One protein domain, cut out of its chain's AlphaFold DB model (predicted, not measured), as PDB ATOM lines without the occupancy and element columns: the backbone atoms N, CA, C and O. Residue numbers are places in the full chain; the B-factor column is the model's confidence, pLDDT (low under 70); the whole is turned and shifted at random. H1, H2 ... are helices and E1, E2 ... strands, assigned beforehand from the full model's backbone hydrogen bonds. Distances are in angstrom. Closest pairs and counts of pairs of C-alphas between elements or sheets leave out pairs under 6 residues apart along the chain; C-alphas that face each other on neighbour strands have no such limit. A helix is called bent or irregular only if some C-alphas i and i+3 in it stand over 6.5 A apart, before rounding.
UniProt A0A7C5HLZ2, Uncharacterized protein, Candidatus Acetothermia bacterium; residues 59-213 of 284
ATOM      1  N   TYR A  59      -6.315 -13.977   5.768       94.19
ATOM      2  CA  TYR A  59      -7.124 -14.778   6.682       94.19
ATOM      3  C   TYR A  59      -6.603 -16.223   6.698       94.19
ATOM      4  O   TYR A  59      -5.497 -16.499   6.234       94.19
ATOM      5  N   PHE A  60      -7.359 -17.162   7.258       95.88
ATOM      6  CA  PHE A  60      -7.044 -18.591   7.175       95.88
ATOM      7  C   PHE A  60      -8.316 -19.437   7.195       95.88
ATOM      8  O   PHE A  60      -9.402 -18.938   7.483       95.88
ATOM      9  N   ALA A  61      -8.207 -20.721   6.869       96.94
ATOM     10  CA  ALA A  61      -9.247 -21.684   7.207       96.94
ATOM     11  C   ALA A  61      -9.054 -22.159   8.649       96.94
ATOM     12  O   ALA A  61      -7.924 -22.297   9.114       96.94
ATOM     13  N   SER A  62     -10.150 -22.442   9.337       98.44
ATOM     14  CA  SER A  62     -10.149 -22.980  10.694       98.44
ATOM     15  C   SER A  62     -11.044 -24.204  10.780       98.44
ATOM     16  O   SER A  62     -12.112 -24.266  10.160       98.44
ATOM     17  N   ILE A  63     -10.595 -25.166  11.578       98.81
ATOM     18  CA  ILE A  63     -11.372 -26.334  11.975       98.81
ATOM     19  C   ILE A  63     -11.916 -26.073  13.374       98.81
ATOM     20  O   ILE A  63     -11.152 -25.919  14.325       98.81
ATOM     21  N   TYR A  64     -13.235 -26.024  13.495       98.88
ATOM     22  CA  TYR A  64     -13.940 -25.739  14.736       98.88
ATOM     23  C   TYR A  64     -14.578 -27.001  15.290       98.88
ATOM     24  O   TYR A  64     -15.233 -27.737  14.551       98.88
ATOM     25  N   ALA A  65     -14.451 -27.225  16.593       98.81
ATOM     26  CA  ALA A  65     -15.086 -28.350  17.268       98.81
ATOM     27  C   ALA A  65     -15.559 -27.970  18.676       98.81
ATOM     28  O   ALA A  65     -15.019 -27.030  19.272       98.81
ATOM     29  N   PRO A  66     -16.541 -28.691  19.245       98.56
ATOM     30  CA  PRO A  66     -16.951 -28.469  20.615       98.56
ATOM     31  C   PRO A  66     -15.813 -28.853  21.565       98.56
ATOM     32  O   PRO A  66     -15.232 -29.936  21.456       98.56
ATOM     33  N   ARG A  67     -15.486 -27.966  22.508       97.88
ATOM     34  CA  ARG A  67     -14.368 -28.162  23.446       97.88
ATOM     35  C   ARG A  67     -14.565 -29.389  24.330       97.88
ATOM     36  O   ARG A  67     -13.593 -30.056  24.674       97.88
ATOM     37  N   ASP A  68     -15.814 -29.720  24.659       96.62
ATOM     38  CA  ASP A  68     -16.165 -30.880  25.486       96.62
ATOM     39  C   ASP A  68     -15.826 -32.232  24.830       96.62
ATOM     40  O   ASP A  68     -15.731 -33.245  25.525       96.62
ATOM     41  N   LYS A  69     -15.589 -32.256  23.510       96.69
ATOM     42  CA  LYS A  69     -15.119 -33.442  22.781       96.69
ATOM     43  C   LYS A  69     -13.626 -33.697  22.953       96.69
ATOM     44  O   LYS A  69     -13.193 -34.819  22.702       96.69
ATOM     45  N   GLY A  70     -12.860 -32.692  23.378       94.88
ATOM     46  CA  GLY A  70     -11.429 -32.821  23.647       94.88
ATOM     47  C   GLY A  70     -10.575 -33.124  22.414       94.88
ATOM     48  O   GLY A  70      -9.528 -33.743  22.564       94.88
ATOM     49  N   PHE A  71     -11.012 -32.733  21.211       97.62
ATOM     50  CA  PHE A  71     -10.186 -32.855  20.007       97.62
ATOM     51  C   PHE A  71      -9.042 -31.846  20.066       97.62
ATOM     52  O   PHE A  71      -9.273 -30.650  20.249       97.62
ATOM     53  N   THR A  72      -7.816 -32.336  19.917       94.06
ATOM     54  CA  THR A  72      -6.587 -31.534  20.020       94.06
ATOM     55  C   THR A  72      -5.702 -31.638  18.786       94.06
ATOM     56  O   THR A  72      -4.726 -30.899  18.681       94.06
ATOM     57  N   SER A  73      -6.036 -32.526  17.848       97.31
ATOM     58  CA  SER A  73      -5.340 -32.645  16.572       97.31
ATOM     59  C   SER A  73      -6.280 -33.043  15.432       97.31
ATOM     60  O   SER A  73      -7.417 -33.472  15.643       97.31
ATOM     61  N   VAL A  74      -5.799 -32.907  14.196       97.81
ATOM     62  CA  VAL A  74      -6.541 -33.275  12.980       97.81
ATOM     63  C   VAL A  74      -6.854 -34.777  12.948       97.81
ATOM     64  O   VAL A  74      -7.907 -35.187  12.461       97.81
ATOM     65  N   GLU A  75      -5.983 -35.611  13.513       98.12
ATOM     66  CA  GLU A  75      -6.159 -37.063  13.602       98.12
ATOM     67  C   GLU A  75      -7.359 -37.465  14.465       98.12
ATOM     68  O   GLU A  75      -8.026 -38.457  14.150       98.12
ATOM     69  N   ASP A  76      -7.688 -36.683  15.500       98.38
ATOM     70  CA  ASP A  76      -8.853 -36.923  16.368       98.38
ATOM     71  C   ASP A  76     -10.184 -36.845  15.592       98.38
ATOM     72  O   ASP A  76     -11.207 -37.401  16.015       98.38
ATOM     73  N   LEU A  77     -10.170 -36.195  14.423       98.56
ATOM     74  CA  LEU A  77     -11.324 -36.021  13.538       98.56
ATOM     75  C   LEU A  77     -11.605 -37.261  12.676       98.56
ATOM     76  O   LEU A  77     -12.623 -37.330  11.979       98.56
ATOM     77  N   LYS A  78     -10.739 -38.279  12.721       98.50
ATOM     78  CA  LYS A  78     -10.950 -39.528  11.986       98.50
ATOM     79  C   LYS A  78     -12.215 -40.246  12.458       98.50
ATOM     80  O   LYS A  78     -12.436 -40.488  13.643       98.50
ATOM     81  N   GLY A  79     -13.047 -40.637  11.497       98.50
ATOM     82  CA  GLY A  79     -14.327 -41.301  11.729       98.50
ATOM     83  C   GLY A  79     -15.414 -40.383  12.292       98.50
ATOM     84  O   GLY A  79     -16.480 -40.877  12.656       98.50
ATOM     85  N   LYS A  80     -15.172 -39.071  12.366       98.75
ATOM     86  CA  LYS A  80     -16.156 -38.071  12.794       98.75
ATOM     87  C   LYS A  80     -17.034 -37.608  11.634       98.75
ATOM     88  O   LYS A  80     -16.765 -37.946  10.479       98.75
ATOM     89  N   VAL A  81     -18.088 -36.865  11.947       98.88
ATOM     90  CA  VAL A  81     -18.977 -36.228  10.972       98.88
ATOM     91  C   VAL A  81     -18.489 -34.812  10.688       98.88
ATOM     92  O   VAL A  81     -18.481 -33.964  11.582       98.88
ATOM     93  N   TRP A  82     -18.108 -34.560   9.436       98.88
ATOM     94  CA  TRP A  82     -17.598 -33.266   8.985       98.88
ATOM     95  C   TRP A  82     -18.718 -32.369   8.445       98.88
ATOM     96  O   TRP A  82     -19.437 -32.753   7.520       98.88
ATOM     97  N   ILE A  83     -18.839 -31.154   8.977       98.88
ATOM     98  CA  ILE A  83     -19.752 -30.125   8.472       98.88
ATOM     99  C   ILE A  83     -18.985 -29.105   7.618       98.88
ATOM    100  O   ILE A  83     -18.031 -28.479   8.085       98.88
ATOM    101  N   TYR A  84     -19.456 -28.860   6.397       98.50
ATOM    102  CA  TYR A  84     -18.939 -27.808   5.516       98.50
ATOM    103  C   TYR A  84     -20.076 -27.055   4.817       98.50
ATOM    104  O   TYR A  84     -21.213 -27.522   4.749       98.50
ATOM    105  N   ASN A  85     -19.780 -25.869   4.288       94.62
ATOM    106  CA  ASN A  85     -20.763 -25.019   3.613       94.62
ATOM    107  C   ASN A  85     -21.015 -25.447   2.162       94.62
ATOM    108  O   ASN A  85     -22.129 -25.845   1.825       94.62
ATOM    109  N   ASP A  86     -19.994 -25.361   1.310       91.50
ATOM    110  CA  ASP A  86     -20.075 -25.680  -0.112       91.50
ATOM    111  C   ASP A  86     -18.711 -26.102  -0.669       91.50
ATOM    112  O   ASP A  86     -17.676 -25.655  -0.177       91.50
ATOM    113  N   GLU A  87     -18.712 -26.943  -1.705       89.38
ATOM    114  CA  GLU A  87     -17.496 -27.504  -2.305       89.38
ATOM    115  C   GLU A  87     -16.617 -26.450  -2.995       89.38
ATOM    116  O   GLU A  87     -15.403 -26.625  -3.079       89.38
ATOM    117  N   GLY A  88     -17.204 -25.338  -3.452       82.12
ATOM    118  CA  GLY A  88     -16.461 -24.209  -4.015       82.12
ATOM    119  C   GLY A  88     -15.811 -23.300  -2.967       82.12
ATOM    120  O   GLY A  88     -15.082 -22.380  -3.327       82.12
ATOM    121  N   SER A  89     -16.067 -23.509  -1.670       86.31
ATOM    122  CA  SER A  89     -15.540 -22.641  -0.615       86.31
ATOM    123  C   SER A  89     -14.084 -22.961  -0.283       86.31
ATOM    124  O   SER A  89     -13.780 -24.050   0.205       86.31
ATOM    125  N   THR A  90     -13.194 -21.978  -0.445       88.62
ATOM    126  CA  THR A  90     -11.765 -22.112  -0.119       88.62
ATOM    127  C   THR A  90     -11.537 -22.551   1.330       88.62
ATOM    128  O   THR A  90     -10.931 -23.593   1.571       88.62
ATOM    129  N   SER A  91     -12.046 -21.796   2.308       93.19
ATOM    130  CA  SER A  91     -11.835 -22.082   3.736       93.19
ATOM    131  C   SER A  91     -12.819 -23.083   4.325       93.19
ATOM    132  O   SER A  91     -12.529 -23.722   5.332       93.19
ATOM    133  N   GLY A  92     -13.996 -23.217   3.719       95.25
ATOM    134  CA  GLY A  92     -15.021 -24.122   4.207       95.25
ATOM    135  C   GLY A  92     -14.880 -25.549   3.693       95.25
ATOM    136  O   GLY A  92     -15.290 -26.462   4.399       95.25
ATOM    137  N   TYR A  93     -14.266 -25.769   2.525       95.06
ATOM    138  CA  TYR A  93     -14.141 -27.104   1.938       95.06
ATOM    139  C   TYR A  93     -12.783 -27.382   1.299       95.06
ATOM    140  O   TYR A  93     -12.147 -28.352   1.691       95.06
ATOM    141  N   VAL A  94     -12.318 -26.558   0.353       91.88
ATOM    142  CA  VAL A  94     -11.145 -26.879  -0.485       91.88
ATOM    143  C   VAL A  94      -9.889 -27.092   0.357       91.88
ATOM    144  O   VAL A  94      -9.302 -28.171   0.303       91.88
ATOM    145  N   LEU A  95      -9.497 -26.111   1.174       93.88
ATOM    146  CA  LEU A  95      -8.289 -26.220   1.996       93.88
ATOM    147  C   LEU A  95      -8.405 -27.307   3.078       93.88
ATOM    148  O   LEU A  95      -7.494 -28.134   3.161       93.88
ATOM    149  N   PRO A  96      -9.506 -27.391   3.860       97.19
ATOM    150  CA  PRO A  96      -9.699 -28.505   4.784       97.19
ATOM    151  C   PRO A  96      -9.658 -29.874   4.109       97.19
ATOM    152  O   PRO A  96      -8.965 -30.765   4.585       97.19
ATOM    153  N   LYS A  97     -10.332 -30.047   2.966       96.25
ATOM    154  CA  LYS A  97     -10.320 -31.307   2.220       96.25
ATOM    155  C   LYS A  97      -8.908 -31.699   1.802       96.25
ATOM    156  O   LYS A  97      -8.546 -32.859   1.955       96.25
ATOM    157  N   MET A  98      -8.121 -30.755   1.292       93.88
ATOM    158  CA  MET A  98      -6.734 -31.020   0.907       93.88
ATOM    159  C   MET A  98      -5.887 -31.477   2.096       93.88
ATOM    160  O   MET A  98      -5.119 -32.428   1.957       93.88
ATOM    161  N   LEU A  99      -6.051 -30.840   3.262       96.12
ATOM    162  CA  LEU A  99      -5.428 -31.290   4.508       96.12
ATOM    163  C   LEU A  99      -5.870 -32.721   4.846       96.12
ATOM    164  O   LEU A  99      -5.028 -33.594   5.022       96.12
ATOM    165  N   PHE A 100      -7.176 -32.987   4.882       98.12
ATOM    166  CA  PHE A 100      -7.707 -34.304   5.240       98.12
ATOM    167  C   PHE A 100      -7.257 -35.409   4.282       98.12
ATOM    168  O   PHE A 100      -6.877 -36.485   4.739       98.12
ATOM    169  N   ASP A 101      -7.241 -35.145   2.976       96.56
ATOM    170  CA  ASP A 101      -6.766 -36.091   1.965       96.56
ATOM    171  C   ASP A 101      -5.265 -36.377   2.138       96.56
ATOM    172  O   ASP A 101      -4.846 -37.534   2.057       96.56
ATOM    173  N   ARG A 102      -4.456 -35.343   2.420       94.75
ATOM    174  CA  ARG A 102      -3.012 -35.475   2.670       94.75
ATOM    175  C   ARG A 102      -2.718 -36.305   3.918       94.75
ATOM    176  O   ARG A 102      -1.848 -37.171   3.868       94.75
ATOM    177  N   GLU A 103      -3.451 -36.062   5.001       96.19
ATOM    178  CA  GLU A 103      -3.296 -36.780   6.274       96.19
ATOM    179  C   GLU A 103      -4.048 -38.133   6.298       96.19
ATOM    180  O   GLU A 103      -3.993 -38.879   7.277       96.19
ATOM    181  N   GLY A 104      -4.766 -38.490   5.226       97.31
ATOM    182  CA  GLY A 104      -5.522 -39.745   5.136       97.31
ATOM    183  C   GLY A 104      -6.704 -39.838   6.112       97.31
ATOM    184  O   GLY A 104      -7.081 -40.936   6.545       97.31
ATOM    185  N   ILE A 105      -7.290 -38.697   6.479       98.12
ATOM    186  CA  ILE A 105      -8.460 -38.610   7.355       98.12
ATOM    187  C   ILE A 105      -9.715 -38.976   6.566       98.12
ATOM    188  O   ILE A 105      -9.965 -38.499   5.465       98.12
ATOM    189  N   THR A 106     -10.529 -39.850   7.152       97.62
ATOM    190  CA  THR A 106     -11.804 -40.299   6.580       97.62
ATOM    191  C   THR A 106     -12.918 -40.063   7.584       97.62
ATOM    192  O   THR A 106     -12.698 -40.167   8.790       97.62
ATOM    193  N   PHE A 107     -14.113 -39.756   7.088       98.31
ATOM    194  CA  PHE A 107     -15.263 -39.358   7.900       98.31
ATOM    195  C   PHE A 107     -16.347 -40.433   7.891       98.31
ATOM    196  O   PHE A 107     -16.508 -41.152   6.904       98.31
ATOM    197  N   SER A 108     -17.101 -40.548   8.986       98.38
ATOM    198  CA  SER A 108     -18.268 -41.445   9.053       98.38
ATOM    199  C   SER A 108     -19.493 -40.862   8.345       98.38
ATOM    200  O   SER A 108     -20.397 -41.603   7.961       98.38
ATOM    201  N   GLY A 109     -19.501 -39.546   8.131       98.44
ATOM    202  CA  GLY A 109     -20.523 -38.825   7.391       98.44
ATOM    203  C   GLY A 109     -20.100 -37.388   7.105       98.44
ATOM    204  O   GLY A 109     -19.098 -36.902   7.632       98.44
ATOM    205  N   VAL A 110     -20.880 -36.712   6.267       98.44
ATOM    206  CA  VAL A 110     -20.704 -35.290   5.963       98.44
ATOM    207  C   VAL A 110     -22.045 -34.564   6.009       98.44
ATOM    208  O   VAL A 110     -23.075 -35.147   5.666       98.44
ATOM    209  N   VAL A 111     -22.026 -33.291   6.396       98.62
ATOM    210  CA  VAL A 111     -23.190 -32.397   6.388       98.62
ATOM    211  C   VAL A 111     -22.858 -31.164   5.557       98.62
ATOM    212  O   VAL A 111     -21.950 -30.406   5.893       98.62
ATOM    213  N   LYS A 112     -23.620 -30.954   4.480       98.06
ATOM    214  CA  LYS A 112     -23.532 -29.753   3.646       98.06
ATOM    215  C   LYS A 112     -24.542 -28.715   4.141       98.06
ATOM    216  O   LYS A 112     -25.744 -28.905   3.978       98.06
ATOM    217  N   SER A 113     -24.057 -27.635   4.747       97.69
ATOM    218  CA  SER A 113     -24.881 -26.616   5.421       97.69
ATOM    219  C   SER A 113     -25.336 -25.468   4.503       97.69
ATOM    220  O   SER A 113     -26.247 -24.711   4.848       97.69
ATOM    221  N   GLY A 114     -24.684 -25.300   3.346       92.38
ATOM    222  CA  GLY A 114     -24.966 -24.243   2.369       92.38
ATOM    223  C   GLY A 114     -24.413 -22.854   2.714       92.38
ATOM    224  O   GLY A 114     -24.520 -21.951   1.892       92.38
ATOM    225  N   GLY A 115     -23.800 -22.650   3.887       92.12
ATOM    226  CA  GLY A 115     -23.244 -21.346   4.270       92.12
ATOM    227  C   GLY A 115     -22.336 -21.413   5.494       92.12
ATOM    228  O   GLY A 115     -22.492 -22.291   6.335       92.12
ATOM    229  N   HIS A 116     -21.382 -20.484   5.616       95.06
ATOM    230  CA  HIS A 116     -20.432 -20.485   6.735       95.06
ATOM    231  C   HIS A 116     -21.143 -20.424   8.093       95.06
ATOM    232  O   HIS A 116     -20.938 -21.305   8.927       95.06
ATOM    233  N   THR A 117     -22.029 -19.444   8.292       97.44
ATOM    234  CA  THR A 117     -22.814 -19.326   9.530       97.44
ATOM    235  C   THR A 117     -23.634 -20.589   9.795       97.44
ATOM    236  O   THR A 117     -23.643 -21.081  10.919       97.44
ATOM    237  N   ASN A 118     -24.241 -21.174   8.755       98.00
ATOM    238  CA  ASN A 118     -25.009 -22.414   8.877       98.00
ATOM    239  C   ASN A 118     -24.139 -23.601   9.310       98.00
ATOM    240  O   ASN A 118     -24.632 -24.468  10.021       98.00
ATOM    241  N   SER A 119     -22.859 -23.657   8.925       98.69
ATOM    242  CA  SER A 119     -21.939 -24.702   9.397       98.69
ATOM    243  C   SER A 119     -21.710 -24.621  10.907       98.69
ATOM    244  O   SER A 119     -21.766 -25.644  11.583       98.69
ATOM    245  N   MET A 120     -21.495 -23.414  11.440       98.75
ATOM    246  CA  MET A 120     -21.338 -23.206  12.885       98.75
ATOM    247  C   MET A 120     -22.647 -23.477  13.634       98.75
ATOM    248  O   MET A 120     -22.634 -24.101  14.690       98.75
ATOM    249  N   VAL A 121     -23.787 -23.073  13.069       98.56
ATOM    250  CA  VAL A 121     -25.117 -23.392  13.609       98.56
ATOM    251  C   VAL A 121     -25.343 -24.903  13.663       98.56
ATOM    252  O   VAL A 121     -25.662 -25.432  14.720       98.56
ATOM    253  N   ALA A 122     -25.099 -25.620  12.564       98.69
ATOM    254  CA  ALA A 122     -25.235 -27.073  12.515       98.69
ATOM    255  C   ALA A 122     -24.312 -27.776  13.526       98.69
ATOM    256  O   ALA A 122     -24.692 -28.799  14.096       98.69
ATOM    257  N   LEU A 123     -23.124 -27.214  13.790       98.75
ATOM    258  CA  LEU A 123     -22.221 -27.708  14.828       98.75
ATOM    259  C   LEU A 123     -22.791 -27.488  16.236       98.75
ATOM    260  O   LEU A 123     -22.812 -28.418  17.038       98.75
ATOM    261  N   LEU A 124     -23.288 -26.282  16.524       98.56
ATOM    262  CA  LEU A 124     -23.930 -25.939  17.800       98.56
ATOM    263  C   LEU A 124     -25.191 -26.777  18.063       98.56
ATOM    264  O   LEU A 124     -25.518 -27.058  19.214       98.56
ATOM    265  N   GLU A 125     -25.874 -27.211  17.006       98.25
ATOM    266  CA  GLU A 125     -27.033 -28.108  17.059       98.25
ATOM    267  C   GLU A 125     -26.667 -29.601  17.107       98.25
ATOM    268  O   GLU A 125     -27.552 -30.450  17.210       98.25
ATOM    269  N   GLY A 126     -25.377 -29.943  17.040       98.06
ATOM    270  CA  GLY A 126     -24.901 -31.325  17.119       98.06
ATOM    271  C   GLY A 126     -25.220 -32.172  15.885       98.06
ATOM    272  O   GLY A 126     -25.290 -33.397  15.987       98.06
ATOM    273  N   GLN A 127     -25.411 -31.552  14.716       98.50
ATOM    274  CA  GLN A 127     -25.636 -32.272  13.452       98.50
ATOM    275  C   GLN A 127     -24.367 -32.976  12.937       98.50
ATOM    276  O   GLN A 127     -24.436 -33.831  12.056       98.50
ATOM    277  N   GLY A 128     -23.209 -32.629  13.495       98.50
ATOM    278  CA  GLY A 128     -21.919 -33.254  13.246       98.50
ATOM    279  C   GLY A 128     -20.952 -32.982  14.394       98.50
ATOM    280  O   GLY A 128     -21.319 -32.377  15.401       98.50
ATOM    281  N   ASP A 129     -19.716 -33.445  14.251       98.81
ATOM    282  CA  ASP A 129     -18.721 -33.405  15.328       98.81
ATOM    283  C   ASP A 129     -17.792 -32.189  15.239       98.81
ATOM    284  O   ASP A 129     -17.254 -31.748  16.253       98.81
ATOM    285  N   PHE A 130     -17.576 -31.666  14.032       98.88
ATOM    286  CA  PHE A 130     -16.748 -30.491  13.778       98.88
ATOM    287  C   PHE A 130     -17.193 -29.799  12.484       98.88
ATOM    288  O   PHE A 130     -17.800 -30.423  11.606       98.88
ATOM    289  N   CYS A 131     -16.876 -28.514  12.340       98.88
ATOM    290  CA  CYS A 131     -17.127 -27.763  11.114       98.88
ATOM    291  C   CYS A 131     -15.901 -26.990  10.637       98.88
ATOM    292  O   CYS A 131     -15.001 -26.679  11.412       98.88
ATOM    293  N   THR A 132     -15.889 -26.626   9.361       98.81
ATOM    294  CA  THR A 132     -14.814 -25.835   8.750       98.81
ATOM    295  C   THR A 132     -15.334 -24.524   8.175       98.81
ATOM    296  O   THR A 132     -16.470 -24.424   7.700       98.81
ATOM    297  N   GLY A 133     -14.499 -23.490   8.215       97.62
ATOM    298  CA  GLY A 133     -14.824 -22.180   7.664       97.62
ATOM    299  C   GLY A 133     -13.673 -21.197   7.790       97.62
ATOM    300  O   GLY A 133     -12.537 -21.587   8.048       97.62
ATOM    301  N   TYR A 134     -13.956 -19.912   7.574       95.69
ATOM    302  CA  TYR A 134     -12.936 -18.879   7.712       95.69
ATOM    303  C   TYR A 134     -12.576 -18.652   9.186       95.69
ATOM    304  O   TYR A 134     -13.440 -18.628  10.061       95.69
ATOM    305  N   GLY A 135     -11.292 -18.444   9.422       96.31
ATOM    306  CA  GLY A 135     -10.726 -17.880  10.630       96.31
ATOM    307  C   GLY A 135     -10.162 -16.493  10.347       96.31
ATOM    308  O   GLY A 135      -9.893 -16.119   9.203       96.31
ATOM    309  N   SER A 136     -10.002 -15.700  11.394       95.00
ATOM    310  CA  SER A 136      -9.317 -14.412  11.332       95.00
ATOM    311  C   SER A 136      -8.489 -14.249  12.597       95.00
ATOM    312  O   SER A 136      -8.904 -14.761  13.642       95.00
ATOM    313  N   PRO A 137      -7.336 -13.566  12.531       95.81
ATOM    314  CA  PRO A 137      -6.555 -13.303  13.726       95.81
ATOM    315  C   PRO A 137      -7.414 -12.605  14.793       95.81
ATOM    316  O   PRO A 137      -8.137 -11.657  14.463       95.81
ATOM    317  N   PRO A 138      -7.369 -13.050  16.058       96.06
ATOM    318  CA  PRO A 138      -8.073 -12.366  17.130       96.06
ATOM    319  C   PRO A 138      -7.488 -10.964  17.329       96.06
ATOM    320  O   PRO A 138      -6.276 -10.753  17.217       96.06
ATOM    321  N   LEU A 139      -8.348  -9.998  17.644       95.88
ATOM    322  CA  LEU A 139      -7.893  -8.648  17.963       95.88
ATOM    323  C   LEU A 139      -7.417  -8.595  19.416       95.88
ATOM    324  O   LEU A 139      -8.086  -9.165  20.283       95.88
ATOM    325  N   PRO A 140      -6.289  -7.928  19.707       96.38
ATOM    326  CA  PRO A 140      -5.816  -7.789  21.073       96.38
ATOM    327  C   PRO A 140      -6.737  -6.874  21.901       96.38
ATOM    328  O   PRO A 140      -7.465  -6.063  21.327       96.38
ATOM    329  N   PRO A 141      -6.692  -6.965  23.242       95.81
ATOM    330  CA  PRO A 141      -7.312  -5.970  24.116       95.81
ATOM    331  C   PRO A 141      -6.757  -4.560  23.859       95.81
ATOM    332  O   PRO A 141      -5.575  -4.413  23.539       95.81
ATOM    333  N   ASP A 142      -7.561  -3.522  24.101       92.75
ATOM    334  CA  ASP A 142      -7.213  -2.124  23.782       92.75
ATOM    335  C   ASP A 142      -5.877  -1.658  24.388       92.75
ATOM    336  O   ASP A 142      -5.102  -0.955  23.737       92.75
ATOM    337  N   TRP A 143      -5.549  -2.101  25.609       94.81
ATOM    338  CA  TRP A 143      -4.306  -1.714  26.292       94.81
ATOM    339  C   TRP A 143      -3.041  -2.179  25.559       94.81
ATOM    340  O   TRP A 143      -1.968  -1.602  25.751       94.81
ATOM    341  N   VAL A 144      -3.130  -3.205  24.703       96.06
ATOM    342  CA  VAL A 144      -1.982  -3.693  23.928       96.06
ATOM    343  C   VAL A 144      -1.461  -2.610  22.993       96.06
ATOM    344  O   VAL A 144      -0.248  -2.487  22.846       96.06
ATOM    345  N   ALA A 145      -2.340  -1.785  22.418       92.50
ATOM    346  CA  ALA A 145      -1.924  -0.699  21.533       92.50
ATOM    347  C   ALA A 145      -1.060   0.349  22.259       92.50
ATOM    348  O   ALA A 145      -0.137   0.904  21.663       92.50
ATOM    349  N   GLU A 146      -1.326   0.589  23.546       93.31
ATOM    350  CA  GLU A 146      -0.575   1.544  24.370       93.31
ATOM    351  C   GLU A 146       0.763   0.969  24.859       93.31
ATOM    352  O   GLU A 146       1.772   1.674  24.889       93.31
ATOM    353  N   ILE A 147       0.782  -0.311  25.246       96.06
ATOM    354  CA  ILE A 147       1.939  -0.951  25.897       96.06
ATOM    355  C   ILE A 147       2.893  -1.607  24.892       96.06
ATOM    356  O   ILE A 147       4.106  -1.627  25.108       96.06
ATOM    357  N   MET A 148       2.363  -2.147  23.797       95.19
ATOM    358  CA  MET A 148       3.115  -2.824  22.737       95.19
ATOM    359  C   MET A 148       2.727  -2.230  21.375       95.19
ATOM    360  O   MET A 148       2.087  -2.898  20.557       95.19
ATOM    361  N   PRO A 149       3.092  -0.963  21.111       93.25
ATOM    362  CA  PRO A 149       2.729  -0.299  19.868       93.25
ATOM    363  C   PRO A 149       3.292  -1.063  18.665       93.25
ATOM    364  O   PRO A 149       4.473  -1.402  18.618       93.25
ATOM    365  N   GLY A 150       2.429  -1.328  17.686       90.50
ATOM    366  CA  GLY A 150       2.782  -2.090  16.488       90.50
ATOM    367  C   GLY A 150       2.777  -3.610  16.665       90.50
ATOM    368  O   GLY A 150       3.089  -4.309  15.703       90.50
ATOM    369  N   TRP A 151       2.404  -4.132  17.840       94.81
ATOM    370  CA  TRP A 151       2.175  -5.566  18.011       94.81
ATOM    371  C   TRP A 151       1.108  -6.055  17.028       94.81
ATOM    372  O   TRP A 151       0.055  -5.433  16.871       94.81
ATOM    373  N   LYS A 152       1.383  -7.187  16.382       93.06
ATOM    374  CA  LYS A 152       0.461  -7.868  15.478       93.06
ATOM    375  C   LYS A 152       0.525  -9.365  15.726       93.06
ATOM    376  O   LYS A 152       1.565  -9.897  16.104       93.06
ATOM    377  N   TRP A 153      -0.597 -10.027  15.493       96.00
ATOM    378  CA  TRP A 153      -0.635 -11.475  15.394       96.00
ATOM    379  C   TRP A 153       0.038 -11.905  14.083       96.00
ATOM    380  O   TRP A 153      -0.135 -11.272  13.041       96.00
ATOM    381  N   GLU A 154       0.806 -12.981  14.116       94.94
ATOM    382  CA  GLU A 154       1.454 -13.554  12.938       94.94
ATOM    383  C   GLU A 154       0.957 -14.978  12.725       94.94
ATOM    384  O   GLU A 154       0.701 -15.710  13.686       94.94
ATOM    385  N   TYR A 155       0.818 -15.387  11.462       94.31
ATOM    386  CA  TYR A 155       0.384 -16.744  11.164       94.31
ATOM    387  C   TYR A 155       1.347 -17.776  11.757       94.31
ATOM    388  O   TYR A 155       2.561 -17.670  11.607       94.31
ATOM    389  N   GLY A 156       0.786 -18.761  12.460       94.00
ATOM    390  CA  GLY A 156       1.532 -19.726  13.274       94.00
ATOM    391  C   GLY A 156       1.527 -19.410  14.773       94.00
ATOM    392  O   GLY A 156       1.837 -20.288  15.578       94.00
ATOM    393  N   MET A 157       1.123 -18.202  15.183       97.19
ATOM    394  CA  MET A 157       0.789 -17.931  16.583       97.19
ATOM    395  C   MET A 157      -0.482 -18.682  16.998       97.19
ATOM    396  O   MET A 157      -1.289 -19.097  16.166       97.19
ATOM    397  N   TYR A 158      -0.685 -18.835  18.312       97.12
ATOM    398  CA  TYR A 158      -1.877 -19.485  18.853       97.12
ATOM    399  C   TYR A 158      -3.158 -18.807  18.314       97.12
ATOM    400  O   TYR A 158      -3.326 -17.595  18.502       97.12
ATOM    401  N   PRO A 159      -4.057 -19.547  17.633       96.75
ATOM    402  CA  PRO A 159      -5.166 -18.951  16.885       96.75
ATOM    403  C   PRO A 159      -6.263 -18.365  17.779       96.75
ATOM    404  O   PRO A 159      -7.066 -17.564  17.314       96.75
ATOM    405  N   GLU A 160      -6.286 -18.719  19.067       97.38
ATOM    406  CA  GLU A 160      -7.244 -18.183  20.040       97.38
ATOM    407  C   GLU A 160      -6.598 -17.230  21.054       97.38
ATOM    408  O   GLU A 160      -7.141 -17.018  22.141       97.38
ATOM    409  N   LEU A 161      -5.429 -16.662  20.734       97.50
ATOM    410  CA  LEU A 161      -4.760 -15.696  21.606       97.50
ATOM    411  C   LEU A 161      -5.723 -14.556  21.984       97.50
ATOM    412  O   LEU A 161      -6.413 -14.013  21.127       97.50
ATOM    413  N   TRP A 162      -5.787 -14.218  23.277       96.81
ATOM    414  CA  TRP A 162      -6.728 -13.249  23.877       96.81
ATOM    415  C   TRP A 162      -8.200 -13.674  23.938       96.81
ATOM    416  O   TRP A 162      -9.005 -12.985  24.561       96.81
ATOM    417  N   VAL A 163      -8.569 -14.798  23.329       97.94
ATOM    418  CA  VAL A 163      -9.955 -15.290  23.265       97.94
ATOM    419  C   VAL A 163     -10.149 -16.507  24.170       97.94
ATOM    420  O   VAL A 163     -11.186 -16.629  24.817       97.94
ATOM    421  N   TRP A 164      -9.138 -17.371  24.276       97.94
ATOM    422  CA  TRP A 164      -9.137 -18.553  25.138       97.94
ATOM    423  C   TRP A 164      -7.779 -18.727  25.818       97.94
ATOM    424  O   TRP A 164      -6.749 -18.579  25.164       97.94
ATOM    425  N   ASP A 165      -7.758 -19.075  27.105       96.62
ATOM    426  CA  ASP A 165      -6.535 -19.504  27.787       96.62
ATOM    427  C   ASP A 165      -6.420 -21.038  27.705       96.62
ATOM    428  O   ASP A 165      -7.186 -21.746  28.368       96.62
ATOM    429  N   PRO A 166      -5.476 -21.588  26.917       93.88
ATOM    430  CA  PRO A 166      -5.333 -23.033  26.767       93.88
ATOM    431  C   PRO A 166      -4.741 -23.719  28.007       93.88
ATOM    432  O   PRO A 166      -4.863 -24.934  28.140       93.88
ATOM    433  N   VAL A 167      -4.098 -22.977  28.916       93.88
ATOM    434  CA  VAL A 167      -3.496 -23.521  30.143       93.88
ATOM    435  C   VAL A 167      -4.528 -23.567  31.263       93.88
ATOM    436  O   VAL A 167      -4.665 -24.590  31.933       93.88
ATOM    437  N   ALA A 168      -5.268 -22.475  31.461       95.62
ATOM    438  CA  ALA A 168      -6.352 -22.423  32.442       95.62
ATOM    439  C   ALA A 168      -7.618 -23.156  31.963       95.62
ATOM    440  O   ALA A 168      -8.465 -23.512  32.782       95.62
ATOM    441  N   ASN A 169      -7.728 -23.398  30.651       95.06
ATOM    442  CA  ASN A 169      -8.903 -23.952  29.985       95.06
ATOM    443  C   ASN A 169     -10.175 -23.154  30.314       95.06
ATOM    444  O   ASN A 169     -11.202 -23.708  30.710       95.06
ATOM    445  N   SER A 170     -10.072 -21.833  30.187       97.25
ATOM    446  CA  SER A 170     -11.142 -20.885  30.488       97.25
ATOM    447  C   SER A 170     -11.053 -19.651  29.596       97.25
ATOM    448  O   SER A 170     -10.020 -19.374  28.979       97.25
ATOM    449  N   LEU A 171     -12.117 -18.845  29.590       97.75
ATOM    450  CA  LEU A 171     -12.031 -17.489  29.060       97.75
ATOM    451  C   LEU A 171     -10.988 -16.677  29.848       97.75
ATOM    452  O   LEU A 171     -10.942 -16.773  31.082       97.75
ATOM    453  N   PRO A 172     -10.194 -15.828  29.176       96.62
ATOM    454  CA  PRO A 172      -9.444 -14.781  29.850       96.62
ATOM    455  C   PRO A 172     -10.390 -13.847  30.617       96.62
ATOM    456  O   PRO A 172     -11.551 -13.646  30.228       96.62
ATOM    457  N   SER A 173      -9.890 -13.238  31.697       95.12
ATOM    458  CA  SER A 173     -10.626 -12.165  32.373       95.12
ATOM    459  C   SER A 173     -10.866 -11.000  31.414       95.12
ATOM    460  O   SER A 173     -10.092 -10.802  30.480       95.12
ATOM    461  N   ASP A 174     -11.900 -10.200  31.670       93.38
ATOM    462  CA  ASP A 174     -12.297  -9.102  30.776       93.38
ATOM    463  C   ASP A 174     -11.145  -8.133  30.459       93.38
ATOM    464  O   ASP A 174     -11.065  -7.609  29.357       93.38
ATOM    465  N   TYR A 175     -10.202  -7.950  31.392       93.94
ATOM    466  CA  TYR A 175      -9.013  -7.122  31.175       93.94
ATOM    467  C   TYR A 175      -8.038  -7.701  30.130       93.94
ATOM    468  O   TYR A 175      -7.415  -6.952  29.381       93.94
ATOM    469  N   TYR A 176      -7.880  -9.025  30.076       94.56
ATOM    470  CA  TYR A 176      -6.979  -9.708  29.135       94.56
ATOM    471  C   TYR A 176      -7.688 -10.205  27.874       94.56
ATOM    472  O   TYR A 176      -7.045 -10.774  26.988       94.56
ATOM    473  N   ARG A 177      -9.005 -10.022  27.798       95.50
ATOM    474  CA  ARG A 177      -9.833 -10.536  26.718       95.50
ATOM    475  C   ARG A 177      -9.805  -9.593  25.519       95.50
ATOM    476  O   ARG A 177     -10.064  -8.401  25.644       95.50
ATOM    477  N   GLY A 178      -9.457 -10.147  24.365       96.69
ATOM    478  CA  GLY A 178      -9.474  -9.459  23.079       96.69
ATOM    479  C   GLY A 178     -10.839  -9.554  22.401       96.69
ATOM    480  O   GLY A 178     -11.856  -9.778  23.058       96.69
ATOM    481  N   ALA A 179     -10.871  -9.449  21.071       96.44
ATOM    482  CA  ALA A 179     -12.088  -9.673  20.292       96.44
ATOM    483  C   ALA A 179     -11.969 -10.896  19.375       96.44
ATOM    484  O   ALA A 179     -11.016 -11.044  18.608       96.44
ATOM    485  N   CYS A 180     -12.996 -11.748  19.415       97.12
ATOM    486  CA  CYS A 180     -13.177 -12.837  18.465       97.12
ATOM    487  C   CYS A 180     -13.866 -12.302  17.200       97.12
ATOM    488  O   CYS A 180     -15.005 -11.832  17.255       97.12
ATOM    489  N   VAL A 181     -13.175 -12.360  16.061       95.62
ATOM    490  CA  VAL A 181     -13.659 -11.844  14.765       95.62
ATOM    491  C   VAL A 181     -13.753 -12.925  13.685       95.62
ATOM    492  O   VAL A 181     -13.859 -12.619  12.502       95.62
ATOM    493  N   ASP A 182     -13.750 -14.192  14.100       96.75
ATOM    494  CA  ASP A 182     -13.831 -15.353  13.218       96.75
ATOM    495  C   ASP A 182     -15.276 -15.850  13.003       96.75
ATOM    496  O   ASP A 182     -16.251 -15.151  13.301       96.75
ATOM    497  N   LEU A 183     -15.429 -17.067  12.470       97.62
ATOM    498  CA  LEU A 183     -16.728 -17.679  12.199       97.62
ATOM    499  C   LEU A 183     -17.682 -17.711  13.407       97.62
ATOM    500  O   LEU A 183     -18.897 -17.577  13.233       97.62
ATOM    501  N   ARG A 184     -17.173 -17.847  14.635       98.44
ATOM    502  CA  ARG A 184     -18.014 -17.871  15.846       98.44
ATOM    503  C   ARG A 184     -18.781 -16.564  16.014       98.44
ATOM    504  O   ARG A 184     -19.948 -16.587  16.399       98.44
ATOM    505  N   ARG A 185     -18.182 -15.433  15.621       96.88
ATOM    506  CA  ARG A 185     -18.845 -14.119  15.624       96.88
ATOM    507  C   ARG A 185     -20.045 -14.075  14.685       96.88
ATOM    508  O   ARG A 185     -21.038 -13.436  15.019       96.88
ATOM    509  N   ALA A 186     -19.989 -14.745  13.536       94.81
ATOM    510  CA  ALA A 186     -21.126 -14.785  12.620       94.81
ATOM    511  C   ALA A 186     -22.323 -15.535  13.221       94.81
ATOM    512  O   ALA A 186     -23.453 -15.078  13.070       94.81
ATOM    513  N   ALA A 187     -22.082 -16.630  13.947       96.50
ATOM    514  CA  ALA A 187     -23.138 -17.331  14.676       96.50
ATOM    515  C   ALA A 187     -23.670 -16.506  15.863       96.50
ATOM    516  O   ALA A 187     -24.880 -16.459  16.071       96.50
ATOM    517  N   ALA A 188     -22.799 -15.793  16.584       97.44
ATOM    518  CA  ALA A 188     -23.196 -14.926  17.698       97.44
ATOM    519  C   ALA A 188     -24.150 -13.797  17.267       97.44
ATOM    520  O   ALA A 188     -25.076 -13.461  17.998       97.44
ATOM    521  N   LYS A 189     -23.983 -13.251  16.051       95.50
ATOM    522  CA  LYS A 189     -24.886 -12.231  15.480       95.50
ATOM    523  C   LYS A 189     -26.335 -12.715  15.305       95.50
ATOM    524  O   LYS A 189     -27.213 -11.887  15.098       95.50
ATOM    525  N   LEU A 190     -26.589 -14.026  15.354       95.62
ATOM    526  CA  LEU A 190     -27.947 -14.580  15.312       95.62
ATOM    527  C   LEU A 190     -28.662 -14.509  16.668       95.62
ATOM    528  O   LEU A 190     -29.857 -14.789  16.720       95.62
ATOM    529  N   GLU A 191     -27.930 -14.248  17.759       95.44
ATOM    530  CA  GLU A 191     -28.423 -14.133  19.145       95.44
ATOM    531  C   GLU A 191     -29.163 -15.379  19.685       95.44
ATOM    532  O   GLU A 191     -29.644 -15.402  20.815       95.44
ATOM    533  N   THR A 192     -29.231 -16.452  18.894       97.19
ATOM    534  CA  THR A 192     -30.006 -17.665  19.193       97.19
ATOM    535  C   THR A 192     -29.249 -18.630  20.112       97.19
ATOM    536  O   THR A 192     -29.868 -19.357  20.886       97.19
ATOM    537  N   TYR A 193     -27.912 -18.634  20.056       95.56
ATOM    538  CA  TYR A 193     -27.054 -19.598  20.769       95.56
ATOM    539  C   TYR A 193     -26.247 -18.973  21.919       95.56
ATOM    540  O   TYR A 193     -25.341 -19.622  22.457       95.56
ATOM    541  N   GLY A 194     -26.614 -17.748  22.305       96.31
ATOM    542  CA  GLY A 194     -25.885 -16.911  23.253       96.31
ATOM    543  C   GLY A 194     -25.087 -15.810  22.562       96.31
ATOM    544  O   GLY A 194     -25.186 -15.615  21.345       96.31
ATOM    545  N   ASP A 195     -24.313 -15.083  23.357       97.31
ATOM    546  CA  ASP A 195     -23.373 -14.096  22.847       97.31
ATOM    547  C   ASP A 195     -22.098 -14.762  22.289       97.31
ATOM    548  O   ASP A 195     -21.977 -15.984  22.168       97.31
ATOM    549  N   ILE A 196     -21.123 -13.946  21.889       97.62
ATOM    550  CA  ILE A 196     -19.858 -14.459  21.355       97.62
ATOM    551  C   ILE A 196     -19.081 -15.300  22.377       97.62
ATOM    552  O   ILE A 196     -18.427 -16.269  21.995       97.62
ATOM    553  N   TRP A 197     -19.157 -14.973  23.662       97.94
ATOM    554  CA  TRP A 197     -18.414 -15.659  24.712       97.94
ATOM    555  C   TRP A 197     -19.053 -16.998  25.061       97.94
ATOM    556  O   TRP A 197     -18.320 -17.979  25.187       97.94
ATOM    557  N   ASP A 198     -20.385 -17.081  25.056       98.06
ATOM    558  CA  ASP A 198     -21.110 -18.355  25.150       98.06
ATOM    559  C   ASP A 198     -20.670 -19.342  24.053       98.06
ATOM    560  O   ASP A 198     -20.553 -20.549  24.282       98.06
ATOM    561  N   ILE A 199     -20.432 -18.845  22.833       98.56
ATOM    562  CA  ILE A 199     -19.988 -19.674  21.706       98.56
ATOM    563  C   ILE A 199     -18.499 -20.017  21.822       98.56
ATOM    564  O   ILE A 199     -18.132 -21.161  21.561       98.56
ATOM    565  N   VAL A 200     -17.634 -19.080  22.226       98.38
ATOM    566  CA  VAL A 200     -16.189 -19.329  22.422       98.38
ATOM    567  C   VAL A 200     -15.928 -20.364  23.521       98.38
ATOM    568  O   VAL A 200     -15.014 -21.181  23.378       98.38
ATOM    569  N   GLU A 201     -16.721 -20.367  24.593       98.00
ATOM    570  CA  GLU A 201     -16.640 -21.385  25.649       98.00
ATOM    571  C   GLU A 201     -17.010 -22.778  25.136       98.00
ATOM    572  O   GLU A 201     -16.395 -23.770  25.526       98.00
ATOM    573  N   LYS A 202     -17.991 -22.864  24.234       98.25
ATOM    574  CA  LYS A 202     -18.456 -24.139  23.674       98.25
ATOM    575  C   LYS A 202     -17.561 -24.641  22.549       98.25
ATOM    576  O   LYS A 202     -17.330 -25.843  22.471       98.25
ATOM    577  N   ILE A 203     -17.078 -23.755  21.681       98.69
ATOM    578  CA  ILE A 203     -16.421 -24.091  20.412       98.69
ATOM    579  C   ILE A 203     -14.983 -23.562  20.384       98.69
ATOM    580  O   ILE A 203     -14.739 -22.350  20.447       98.69
ATOM    581  N   GLY A 204     -14.033 -24.483  20.235       98.31
ATOM    582  CA  GLY A 204     -12.608 -24.200  20.069       98.31
ATOM    583  C   GLY A 204     -12.124 -24.387  18.636       98.31
ATOM    584  O   GLY A 204     -12.879 -24.815  17.759       98.31
ATOM    585  N   ILE A 205     -10.848 -24.068  18.417       98.56
ATOM    586  CA  ILE A 205     -10.142 -24.299  17.151       98.56
ATOM    587  C   ILE A 205      -9.223 -25.509  17.322       98.56
ATOM    588  O   ILE A 205      -8.392 -25.525  18.224       98.56
ATOM    589  N   VAL A 206      -9.374 -26.508  16.451       98.25
ATOM    590  CA  VAL A 206      -8.526 -27.711  16.423       98.25
ATOM    591  C   VAL A 206      -7.249 -27.449  15.631       98.25
ATOM    592  O   VAL A 206      -6.166 -27.793  16.088       98.25
ATOM    593  N   ASP A 207      -7.376 -26.836  14.454       98.00
ATOM    594  CA  ASP A 207      -6.242 -26.492  13.594       98.00
ATOM    595  C   ASP A 207      -6.607 -25.356  12.623       98.00
ATOM    596  O   ASP A 207      -7.790 -25.023  12.440       98.00
ATOM    597  N   THR A 208      -5.595 -24.766  11.987       97.81
ATOM    598  CA  THR A 208      -5.731 -23.728  10.960       97.81
ATOM    599  C   THR A 208      -4.937 -24.056   9.696       97.81
ATOM    600  O   THR A 208      -3.922 -24.746   9.719       97.81
ATOM    601  N   ILE A 209      -5.413 -23.566   8.547       95.94
ATOM    602  CA  ILE A 209      -4.789 -23.804   7.238       95.94
ATOM    603  C   ILE A 209      -4.632 -22.466   6.519       95.94
ATOM    604  O   ILE A 209      -5.615 -21.750   6.308       95.94
ATOM    605  N   GLY A 210      -3.406 -22.129   6.130       92.38
ATOM    606  CA  GLY A 210      -3.071 -20.816   5.596       92.38
ATOM    607  C   GLY A 210      -1.594 -20.448   5.797       92.38
ATOM    608  O   GLY A 210      -0.778 -21.357   5.983       92.38
ATOM    609  N   PRO A 211      -1.266 -19.139   5.769       93.19
ATOM    610  CA  PRO A 211      -2.195 -18.019   5.591       93.19
ATOM    611  C   PRO A 211      -2.816 -18.012   4.186       93.19
ATOM    612  O   PRO A 211      -2.248 -18.519   3.221       93.19
ATOM    613  N   VAL A 212      -4.020 -17.458   4.069       93.25
ATOM    614  CA  VAL A 212      -4.728 -17.298   2.798       93.25
ATOM    615  C   VAL A 212      -4.792 -15.808   2.478       93.25
ATOM    616  O   VAL A 212      -5.316 -15.044   3.292       93.25
ATOM    617  N   PRO A 213      -4.272 -15.369   1.321       94.25
ATOM    618  CA  PRO A 213      -4.373 -13.984   0.891       94.25
ATOM    619  C   PRO A 213      -5.830 -13.518   0.891       94.25
ATOM    620  O   PRO A 213      -6.696 -14.324   0.561       94.25
TER     621      PRO A 213
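AT A GLANCE: This is residues 59 to 213 of the 284 residues of an uncharacterized protein of Candidatus Acetothermia bacterium (UniProt A0A7C5HLZ2). A twisted sheet of five strands forms the core, with helix H2 over one face and helix H3 over the other; after E4 a short link leads out to the small helix H4, and a long looped stretch, residues 148 to 182, comes back from it to H5, with residues 145 to 150 sticking out at one end of the longest axis. H5 packs on H3, and H6 packs on H5. The printed part has 155 residues, of which 77, under half, are in named elements of mixed class, along the chain E1 H1 E2 H2 E3 H3 E4 H4 H5 H6 E5. The mixed sheet has the order E3 E2 E4 E1 E5. The whole is compact, with a radius of gyration of the C-alphas of 15.2 A, and only just elongated, spanning 48 by 31 by 27 A.

HOW THE PARTS SIT: Edge strand E3, residues 109 to 112, is parallel to E2, residues 81 to 84, at 20 degrees, with N 111 and O 82 within hydrogen-bond range at 2.9 A. E2 is parallel to E4, residues 130 to 135, at 29 degrees, with N 83 and O 130 at 2.9 A. E4 is antiparallel to E1, residues 59 to 66, at 153 degrees, with N 62 and O 133 at 2.8 A. E1 is antiparallel to edge strand E5, residues 203 to 213, at 166 degrees, with N 61 and O 209 at 2.8 A; E5 bends by 73 degrees at residue 206. H2, residues 90 to 102, and H3, residues 116 to 124, are on opposite faces, making three layers, helices on both faces of a sheet. The closest C-alphas of H2 and E4 are those of Gly 92 and Gly 133, 4.0 A. H3 has a height over the sheet of 7.0 A and runs slantwise to the strands, at 36 degrees to E4 on the local plane. E2, H2, E3 form a strand-helix-strand unit, two parallel neighbour strands with a helix between, and E3, H3, E4 a split one, with E2 between its strands; both crossovers are right-handed. H5, residues 183 to 188, touches H3, closest at C-alphas 187 and 117, 5.5 A. H6, residues 196 to 202, touches H5, closest at C-alphas 196 and 188, 5.0 A. H1, residues 74 to 77, H5 and H6 only graze the sheet; H4, residues 143 to 147, is not on it. Every O i to N i+4 pair is within range in H3, H4, H5 and H6, against 7 of 9 in H2; H1 is too short for such a pair.

IN THESE COORDINATES: E1 begins at C-alpha 59, (-7.124, -14.778, 6.682), and is 21.9 A long. E5, 25.1 A, ends at C-alpha 213, (-4.373, -13.984, 0.891). H2, 16.2 A, is irregular, with C-alphas 92 and 95 7.4 A apart. E4 is 14.3 A and H3 12.8 A long.

THE WHOLE: The C-alphas farthest apart are those of Ser 108 and Glu 146, 48.9 A. The printed part has no cut. The link from H4 to H5, residues 148 to 182, is long. No printed residue is under 70; the mean pLDDT of the printed part is 96.3.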